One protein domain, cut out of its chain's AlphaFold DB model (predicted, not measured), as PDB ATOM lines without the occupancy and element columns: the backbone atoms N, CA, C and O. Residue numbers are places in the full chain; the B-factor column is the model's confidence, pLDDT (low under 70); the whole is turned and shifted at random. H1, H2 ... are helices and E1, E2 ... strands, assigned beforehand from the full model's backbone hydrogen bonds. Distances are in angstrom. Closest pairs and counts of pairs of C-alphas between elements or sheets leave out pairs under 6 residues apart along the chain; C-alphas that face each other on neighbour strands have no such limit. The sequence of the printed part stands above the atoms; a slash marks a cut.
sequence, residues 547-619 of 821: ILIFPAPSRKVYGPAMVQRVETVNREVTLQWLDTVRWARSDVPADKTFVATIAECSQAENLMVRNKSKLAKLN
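Overview. This is residues 547 to 619 of the 821 residues of the protein "Alpha-type protein kinase domain-containing protein" of Calocera cornea HHB12733 (UniProt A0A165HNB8). A strongly twisted, curled sheet of four strands has one short helix, H1, on one face; residues 578 to 592 and 606 to 619, without named elements, meet in a short antiparallel pairing, 581 to 582 with 617 to 618. The 73 printed residues, under half in named elements, run E1 E2 E3 E4 H1: class mixed, sheet order E1 - E2 - E3 - E4, a meander, each strand the antiparallel neighbour of the one before. The whole is compact, radius of gyration of the C-alphas 12.0 A, spans 36 by 24 by 18 A.

Along the chain. E1, residues 547 to 551, begins at C-alpha (141.671, 88.271, 155.500). E2, 558 to 567, 23.7 A, bends by 68 degrees at residue 564. E3 is 572 to 577, 16.2 A; E4 593 to 597; H1 598 to 605, ending at C-alpha (132.711, 90.733, 155.449).

Arrangement. Within hydrogen-bond range, hairpin E1 and E2 has N 550 and O 559, 3.0 A; hairpin E2 and E3, N 562 and O 576, 2.8 A; hairpin E3 and E4, N 573 and O 596, 2.8 A. Edge strands E1 and E4 are apart. H1 is on the sheet, height 6.7 A; its closest C-alphas to E1 are Ala 604 and Ile 549, 5.7 A. In H1 every O i to N i+4 pair is within range.

Size, cuts and confidence. The farthest C-alphas, Val 569 and Ser 613, are 36.9 A apart. The printed part has no cut; the E3 to E4 link is long. No printed residue is under 70 in pLDDT.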
ATOM      1  N   ILE A 547     141.618  88.181 156.961       96.56
ATOM      2  CA  ILE A 547     141.671  88.271 155.500       96.56
ATOM      3  C   ILE A 547     140.264  88.564 154.992       96.56
ATOM      4  O   ILE A 547     139.351  87.769 155.198       96.56
ATOM      5  N   LEU A 548     140.115  89.698 154.316       96.38
ATOM      6  CA  LEU A 548     138.863  90.179 153.743       96.38
ATOM      7  C   LEU A 548     138.956  90.175 152.216       96.38
ATOM      8  O   LEU A 548     140.038  90.343 151.649       96.38
ATOM      9  N   ILE A 549     137.826  89.988 151.531       97.25
ATOM     10  CA  ILE A 549     137.791  89.963 150.066       97.25
ATOM     11  C   ILE A 549     137.370  91.333 149.533       97.25
ATOM     12  O   ILE A 549     136.221  91.740 149.667       97.25
ATOM     13  N   PHE A 550     138.304  92.034 148.892       97.31
ATOM     14  CA  PHE A 550     138.095  93.379 148.351       97.31
ATOM     15  C   PHE A 550     138.120  93.390 146.813       97.31
ATOM     16  O   PHE A 550     138.830  92.586 146.199       97.31
ATOM     17  N   PRO A 551     137.377  94.301 146.153       96.38
ATOM     18  CA  PRO A 551     137.504  94.529 144.718       96.38
ATOM     19  C   PRO A 551     138.869  95.145 144.386       96.38
ATOM     20  O   PRO A 551     139.284  96.130 144.994       96.38
ATOM     21  N   ALA A 552     139.545  94.607 143.373       93.56
ATOM     22  CA  ALA A 552     140.737  95.217 142.788       93.56
ATOM     23  C   ALA A 552     140.414  96.613 142.207       93.56
ATOM     24  O   ALA A 552     139.248  96.884 141.895       93.56
ATOM     25  N   PRO A 553     141.415  97.478 141.946       90.06
ATOM     26  CA  PRO A 553     141.184  98.824 141.403       90.06
ATOM     27  C   PRO A 553     140.363  98.870 140.100       90.06
ATOM     28  O   PRO A 553     139.645  99.836 139.852       90.06
ATOM     29  N   SER A 554     140.398  97.807 139.287       90.31
ATOM     30  CA  SER A 554     139.585  97.667 138.068       90.31
ATOM     31  C   SER A 554     138.091  97.407 138.319       90.31
ATOM     32  O   SER A 554     137.292  97.482 137.382       90.31
ATOM     33  N   ARG A 555     137.719  97.022 139.550       90.62
ATOM     34  CA  ARG A 555     136.399  96.528 139.996       90.62
ATOM     35  C   ARG A 555     135.847  95.319 139.215       90.62
ATOM     36  O   ARG A 555     134.679  94.963 139.367       90.62
ATOM     37  N   LYS A 556     136.672  94.658 138.393       91.69
ATOM     38  CA  LYS A 556     136.299  93.447 137.627       91.69
ATOM     39  C   LYS A 556     136.560  92.156 138.397       91.69
ATOM     40  O   LYS A 556     135.820  91.188 138.228       91.69
ATOM     41  N   VAL A 557     137.607  92.166 139.218       93.56
ATOM     42  CA  VAL A 557     138.112  91.031 139.992       93.56
ATOM     43  C   VAL A 557     138.139  91.415 141.472       93.56
ATOM     44  O   VAL A 557     138.407  92.568 141.800       93.56
ATOM     45  N   TYR A 558     137.876  90.458 142.353       96.31
ATOM     46  CA  TYR A 558     138.026  90.552 143.800       96.31
ATOM     47  C   TYR A 558     139.168  89.643 144.254       96.31
ATOM     48  O   TYR A 558     139.346  88.558 143.694       96.31
ATOM     49  N   GLY A 559     139.917  90.048 145.273       96.25
ATOM     50  CA  GLY A 559     140.985  89.233 145.845       96.25
ATOM     51  C   GLY A 559     141.089  89.372 147.364       96.25
ATOM     52  O   GLY A 559     140.514  90.296 147.938       96.25
ATOM     53  N   PRO A 560     141.808  88.452 148.019       97.19
ATOM     54  CA  PRO A 560     142.068  88.520 149.447       97.19
ATOM     55  C   PRO A 560     143.101  89.602 149.785       97.19
ATOM     56  O   PRO A 560     144.176  89.683 149.178       97.19
ATOM     57  N   ALA A 561     142.778  90.400 150.798       97.69
ATOM     58  CA  ALA A 561     143.660  91.369 151.429       97.69
ATOM     59  C   ALA A 561     143.671  91.143 152.947       97.69
ATOM     60  O   ALA A 561     142.622  90.930 153.554       97.69
ATOM     61  N   MET A 562     144.853  91.171 153.559       97.31
ATOM     62  CA  MET A 562     145.026  90.989 155.000       97.31
ATOM     63  C   MET A 562     145.041  92.333 155.720       97.31
ATOM     64  O   MET A 562     145.720  93.261 155.279       97.31
ATOM     65  N   VAL A 563     144.319  92.424 156.832       97.31
ATOM     66  CA  VAL A 563     144.288  93.608 157.698       97.31
ATOM     67  C   VAL A 563     145.635  93.747 158.406       97.31
ATOM     68  O   VAL A 563     146.019  92.878 159.187       97.31
ATOM     69  N   GLN A 564     146.349  94.834 158.117       97.69
ATOM     70  CA  GLN A 564     147.667  95.147 158.680       97.69
ATOM     71  C   GLN A 564     147.575  96.022 159.929       97.69
ATOM     72  O   GLN A 564     148.347  95.830 160.860       97.69
ATOM     73  N   ARG A 565     146.670  97.012 159.927       97.00
ATOM     74  CA  ARG A 565     146.524  97.978 161.022       97.00
ATOM     75  C   ARG A 565     145.115  98.560 161.076       97.00
ATOM     76  O   ARG A 565     144.578  98.924 160.028       97.00
ATOM     77  N   VAL A 566     144.548  98.722 162.271       95.88
ATOM     78  CA  VAL A 566     143.248  99.390 162.488       95.88
ATOM     79  C   VAL A 566     143.439 100.731 163.198       95.88
ATOM     80  O   VAL A 566     143.860 100.779 164.351       95.88
ATOM     81  N   GLU A 567     143.092 101.841 162.544       96.06
ATOM     82  CA  GLU A 567     143.181 103.189 163.115       96.06
ATOM     83  C   GLU A 567     141.791 103.721 163.496       96.06
ATOM     84  O   GLU A 567     141.058 104.329 162.710       96.06
ATOM     85  N   THR A 568     141.425 103.479 164.754       89.19
ATOM     86  CA  THR A 568     140.092 103.755 165.314       89.19
ATOM     87  C   THR A 568     139.692 105.231 165.274       89.19
ATOM     88  O   THR A 568     138.511 105.523 165.092       89.19
ATOM     89  N   VAL A 569     140.657 106.150 165.407       92.00
ATOM     90  CA  VAL A 569     140.438 107.610 165.412       92.00
ATOM     91  C   VAL A 569     139.906 108.097 164.064       92.00
ATOM     92  O   VAL A 569     138.898 108.799 164.018       92.00
ATOM     93  N   ASN A 570     140.544 107.671 162.972       93.56
ATOM     94  CA  ASN A 570     140.170 108.048 161.606       93.56
ATOM     95  C   ASN A 570     139.069 107.136 161.024       93.56
ATOM     96  O   ASN A 570     138.496 107.442 159.983       93.56
ATOM     97  N   ARG A 571     138.737 106.035 161.720       95.12
ATOM     98  CA  ARG A 571     137.878 104.930 161.246       95.12
ATOM     99  C   ARG A 571     138.417 104.264 159.976       95.12
ATOM    100  O   ARG A 571     137.650 103.788 159.136       95.12
ATOM    101  N   GLU A 572     139.740 104.202 159.880       97.25
ATOM    102  CA  GLU A 572     140.488 103.669 158.746       97.25
ATOM    103  C   GLU A 572     141.151 102.332 159.091       97.25
ATOM    104  O   GLU A 572     141.493 102.042 160.239       97.25
ATOM    105  N   VAL A 573     141.328 101.498 158.074       97.25
ATOM    106  CA  VAL A 573     141.926 100.168 158.155       97.25
ATOM    107  C   VAL A 573     142.937 100.057 157.024       97.25
ATOM    108  O   VAL A 573     142.591 100.205 155.855       97.25
ATOM    109  N   THR A 574     144.200  99.807 157.360       97.94
ATOM    110  CA  THR A 574     145.241  99.522 156.367       97.94
ATOM    111  C   THR A 574     145.208  98.035 156.039       97.94
ATOM    112  O   THR A 574     145.357  97.201 156.935       97.94
ATOM    113  N   LEU A 575     145.046  97.695 154.762       98.06
ATOM    114  CA  LEU A 575     145.079  96.325 154.256       98.06
ATOM    115  C   LEU A 575     146.237  96.129 153.274       98.06
ATOM    116  O   LEU A 575     146.663  97.065 152.597       98.06
ATOM    117  N   GLN A 576     146.721  94.894 153.161       97.81
ATOM    118  CA  GLN A 576     147.711  94.477 152.171       97.81
ATOM    119  C   GLN A 576     147.151  93.359 151.287       97.81
ATOM    120  O   GLN A 576     146.734  92.318 151.794       97.81
ATOM    121  N   TRP A 577     147.199  93.534 149.966       97.31
ATOM    122  CA  TRP A 577     146.928  92.461 149.009       97.31
ATOM    123  C   TRP A 577     147.932  91.322 149.193       97.31
ATOM    124  O   TRP A 577     149.140  91.554 149.274       97.31
ATOM    125  N   LEU A 578     147.450  90.080 149.240       96.00
ATOM    126  CA  LEU A 578     148.337  88.941 149.464       96.00
ATOM    127  C   LEU A 578     149.223  88.674 148.240       96.00
ATOM    128  O   LEU A 578     148.729  88.525 147.123       96.00
ATOM    129  N   ASP A 579     150.532  88.512 148.455       92.12
ATOM    130  CA  ASP A 579     151.494  88.162 147.393       92.12
ATOM    131  C   ASP A 579     151.248  86.761 146.789       92.12
ATOM    132  O   ASP A 579     151.732  86.438 145.703       92.12
ATOM    133  N   THR A 580     150.425  85.937 147.446       89.31
ATOM    134  CA  THR A 580     149.892  84.681 146.901       89.31
ATOM    135  C   THR A 580     148.826  84.894 145.819       89.31
ATOM    136  O   THR A 580     148.384  83.915 145.221       89.31
ATOM    137  N   VAL A 581     148.399  86.123 145.505       90.19
ATOM    138  CA  VAL A 581     147.358  86.382 144.496       90.19
ATOM    139  C   VAL A 581     147.942  86.548 143.091       90.19
ATOM    140  O   VAL A 581     148.712  87.458 142.785       90.19
ATOM    141  N   ARG A 582     147.486  85.690 142.179       90.75
ATOM    142  CA  ARG A 582     147.716  85.771 140.737       90.75
ATOM    143  C   ARG A 582     146.634  86.611 140.062       90.75
ATOM    144  O   ARG A 582     145.668  86.092 139.493       90.75
ATOM    145  N   TRP A 583     146.846  87.919 140.084       88.69
ATOM    146  CA  TRP A 583     146.089  88.882 139.290       88.69
ATOM    147  C   TRP A 583     146.242  88.637 137.776       88.69
ATOM    148  O   TRP A 583     147.254  88.110 137.302       88.69
ATOM    149  N   ALA A 584     145.242  89.052 136.996       87.38
ATOM    150  CA  ALA A 584     145.408  89.235 135.555       87.38
ATOM    151  C   ALA A 584     146.215  90.520 135.285       87.38
ATOM    152  O   ALA A 584     146.209  91.436 136.103       87.38
ATOM    153  N   ARG A 585     146.906  90.617 134.137       86.00
ATOM    154  CA  ARG A 585     147.808  91.755 133.828       86.00
ATOM    155  C   ARG A 585     147.131  93.134 133.888       86.00
ATOM    156  O   ARG A 585     147.815  94.117 134.130       86.00
ATOM    157  N   SER A 586     145.823  93.198 133.651       88.25
ATOM    158  CA  SER A 586     144.983  94.403 133.703       88.25
ATOM    159  C   SER A 586     144.461  94.761 135.099       88.25
ATOM    160  O   SER A 586     143.848  95.811 135.263       88.25
ATOM    161  N   ASP A 587     144.652  93.878 136.077       89.06
ATOM    162  CA  ASP A 587     143.958  93.896 137.369       89.06
ATOM    163  C   ASP A 587     144.940  93.793 138.551       89.06
ATOM    164  O   ASP A 587     144.516  93.630 139.690       89.06
ATOM    165  N   VAL A 588     146.250  93.888 138.281       91.50
ATOM    166  CA  VAL A 588     147.301  93.998 139.303       91.50
ATOM    167  C   VAL A 588     147.128  95.338 140.035       91.50
ATOM    168  O   VAL A 588     147.162  96.378 139.370       91.50
ATOM    169  N   PRO A 589     146.961  95.363 141.369       92.56
ATOM    170  CA  PRO A 589     147.003  96.603 142.134       92.56
ATOM    171  C   PRO A 589     148.371  97.283 141.984       92.56
ATOM    172  O   PRO A 589     149.399  96.612 142.055       92.56
ATOM    173  N   ALA A 590     148.388  98.602 141.767       92.50
ATOM    174  CA  ALA A 590     149.636  99.364 141.683       92.50
ATOM    175  C   ALA A 590     150.369  99.368 143.035       92.50
ATOM    176  O   ALA A 590     151.567  99.097 143.102       92.50
ATOM    177  N   ASP A 591     149.612  99.593 144.108       95.69
ATOM    178  CA  ASP A 591     150.081  99.564 145.485       95.69
ATOM    179  C   ASP A 591     149.766  98.209 146.133       95.69
ATOM    180  O   ASP A 591     148.647  97.696 146.037       95.69
ATOM    181  N   LYS A 592     150.743  97.628 146.844       95.50
ATOM    182  CA  LYS A 592     150.525  96.405 147.642       95.50
ATOM    183  C   LYS A 592     149.588  96.635 148.827       95.50
ATOM    184  O   LYS A 592     148.939  95.692 149.275       95.50
ATOM    185  N   THR A 593     149.540  97.860 149.337       97.19
ATOM    186  CA  THR A 593     148.758  98.271 150.505       97.19
ATOM    187  C   THR A 593     147.759  99.348 150.126       97.19
ATOM    188  O   THR A 593     148.087 100.238 149.348       97.19
ATOM    189  N   PHE A 594     146.571  99.304 150.716       97.56
ATOM    190  CA  PHE A 594     145.539 100.326 150.560       97.56
ATOM    191  C   PHE A 594     144.857 100.598 151.902       97.56
ATOM    192  O   PHE A 594     144.944  99.794 152.829       97.56
ATOM    193  N   VAL A 595     144.180 101.739 151.997       97.56
ATOM    194  CA  VAL A 595     143.329 102.079 153.139       97.56
ATOM    195  C   VAL A 595     141.871 101.896 152.727       97.56
ATOM    196  O   VAL A 595     141.489 102.283 151.623       97.56
ATOM    197  N   ALA A 596     141.077 101.300 153.609       97.06
ATOM    198  CA  ALA A 596     139.623 101.235 153.516       97.06
ATOM    199  C   ALA A 596     139.015 101.731 154.833       97.06
ATOM    200  O   ALA A 596     139.635 101.628 155.893       97.06
ATOM    201  N   THR A 597     137.797 102.255 154.801       97.25
ATOM    202  CA  THR A 597     137.071 102.594 156.031       97.25
ATOM    203  C   THR A 597     136.587 101.330 156.753       97.25
ATOM    204  O   THR A 597     136.343 100.296 156.131       97.25
ATOM    205  N   ILE A 598     136.351 101.409 158.068       94.06
ATOM    206  CA  ILE A 598     135.729 100.304 158.832       94.06
ATOM    207  C   ILE A 598     134.369  99.899 158.215       94.06
ATOM    208  O   ILE A 598     134.012  98.723 158.214       94.06
ATOM    209  N   ALA A 599     133.636 100.851 157.621       93.62
ATOM    210  CA  ALA A 599     132.381 100.579 156.918       93.62
ATOM    211  C   ALA A 599     132.576  99.748 155.633       93.62
ATOM    212  O   ALA A 599     131.757  98.879 155.340       93.62
ATOM    213  N   GLU A 600     133.658  99.970 154.883       95.81
ATOM    214  CA  GLU A 600     134.010  99.155 153.712       95.81
ATOM    215  C   GLU A 600     134.521  97.765 154.111       95.81
ATOM    216  O   GLU A 600     134.200  96.790 153.435       95.81
ATOM    217  N   CYS A 601     135.228  97.635 155.239       95.62
ATOM    218  CA  CYS A 601     135.571  96.324 155.801       95.62
ATOM    219  C   CYS A 601     134.317  95.520 156.174       95.62
ATOM    220  O   CYS A 601     134.206  94.362 155.783       95.62
ATOM    221  N   SER A 602     133.331  96.143 156.827       89.06
ATOM    222  CA  SER A 602     132.057  95.484 157.147       89.06
ATOM    223  C   SER A 602     131.252  95.106 155.886       89.06
ATOM    224  O   SER A 602     130.596  94.064 155.849       89.06
ATOM    225  N   GLN A 603     131.352  95.883 154.799       92.38
ATOM    226  CA  GLN A 603     130.812  95.487 153.486       92.38
ATOM    227  C   GLN A 603     131.582  94.315 152.851       92.38
ATOM    228  O   GLN A 603     130.964  93.478 152.194       92.38
ATOM    229  N   ALA A 604     132.901  94.225 153.050       92.69
ATOM    230  CA  ALA A 604     133.727  93.116 152.566       92.69
ATOM    231  C   ALA A 604     133.466  91.802 153.330       92.69
ATOM    232  O   ALA A 604     133.488  90.733 152.725       92.69
ATOM    233  N   GLU A 605     133.159  91.875 154.631       87.75
ATOM    234  CA  GLU A 605     132.711  90.733 155.449       87.75
ATOM    235  C   GLU A 605     131.364  90.164 154.965       87.75
ATOM    236  O   GLU A 605     131.145  88.958 155.025       87.75
ATOM    237  N   ASN A 606     130.491  91.016 154.418       85.12
ATOM    238  CA  ASN A 606     129.175  90.650 153.879       85.12
ATOM    239  C   ASN A 606     129.160  90.482 152.340       85.12
ATOM    240  O   ASN A 606     128.096  90.480 151.713       85.12
ATOM    241  N   LEU A 607     130.325  90.368 151.693       90.94
ATOM    242  CA  LEU A 607     130.432  90.314 150.234       90.94
ATOM    243  C   LEU A 607     129.981  88.958 149.660       90.94
ATOM    244  O   LEU A 607     130.425  87.901 150.096       90.94
ATOM    245  N   MET A 608     129.187  88.987 148.581       87.19
ATOM    246  CA  MET A 608     128.757  87.786 147.852       87.19
ATOM    247  C   MET A 608     129.154  87.831 146.367       87.19
ATOM    248  O   MET A 608     128.657  88.643 145.582       87.19
ATOM    249  N   VAL A 609     130.017  86.907 145.940       89.81
ATOM    250  CA  VAL A 609     130.555  86.803 144.576       89.81
ATOM    251  C   VAL A 609     129.943  85.599 143.849       89.81
ATOM    252  O   VAL A 609     130.464  84.488 143.879       89.81
ATOM    253  N   ARG A 610     128.842  85.830 143.120       88.00
ATOM    254  CA  ARG A 610     128.101  84.795 142.354       88.00
ATOM    255  C   ARG A 610     128.813  84.245 141.104       88.00
ATOM    256  O   ARG A 610     128.257  83.401 140.409       88.00
ATOM    257  N   ASN A 611     129.990  84.757 140.736       88.00
ATOM    258  CA  ASN A 611     130.706  84.327 139.531       88.00
ATOM    259  C   ASN A 611     132.189  84.096 139.833       88.00
ATOM    260  O   ASN A 611     132.933  85.045 140.085       88.00
ATOM    261  N   LYS A 612     132.622  82.836 139.728       88.06
ATOM    262  CA  LYS A 612     133.982  82.384 140.046       88.06
ATOM    263  C   LYS A 612     135.066  83.071 139.209       88.06
ATOM    264  O   LYS A 612     136.185  83.206 139.686       88.06
ATOM    265  N   SER A 613     134.761  83.540 137.993       89.50
ATOM    266  CA  SER A 613     135.739  84.266 137.166       89.50
ATOM    267  C   SER A 613     136.027  85.690 137.655       89.50
ATOM    268  O   SER A 613     137.023  86.276 137.234       89.50
ATOM    269  N   LYS A 614     135.202  86.228 138.566       92.75
ATOM    270  CA  LYS A 614     135.484  87.477 139.286       92.75
ATOM    271  C   LYS A 614     136.372  87.278 140.516       92.75
ATOM    272  O   LYS A 614     136.743  88.273 141.119       92.75
ATOM    273  N   LEU A 615     136.716  86.055 140.911       92.00
ATOM    274  CA  LEU A 615     137.693  85.824 141.978       92.00
ATOM    275  C   LEU A 615     139.098  85.734 141.375       92.00
ATOM    276  O   LEU A 615     139.319  85.048 140.374       92.00
ATOM    277  N   ALA A 616     140.057  86.431 141.984       92.81
ATOM    278  CA  ALA A 616     141.463  86.312 141.631       92.81
ATOM    279  C   ALA A 616     141.949  84.872 141.869       92.81
ATOM    280  O   ALA A 616     141.414  84.149 142.707       92.81
ATOM    281  N   LYS A 617     142.962  84.420 141.125       92.00
ATOM    282  CA  LYS A 617     143.500  83.060 141.297       92.00
ATOM    283  C   LYS A 617     144.591  83.073 142.362       92.00
ATOM    284  O   LYS A 617     145.350  84.030 142.423       92.00
ATOM    285  N   LEU A 618     144.728  82.010 143.150       90.06
ATOM    286  CA  LEU A 618     145.879  81.851 144.043       90.06
ATOM    287  C   LEU A 618     147.063  81.218 143.294       90.06
ATOM    288  O   LEU A 618     146.903  80.266 142.527       90.06
ATOM    289  N   ASN A 619     148.258  81.759 143.521       84.88
ATOM    290  CA  ASN A 619     149.534  81.108 143.264       84.88
ATOM    291  C   ASN A 619     149.810  80.142 144.420       84.88
ATOM    292  O   ASN A 619     150.330  80.539 145.462       84.88
TER     293      ASN A 619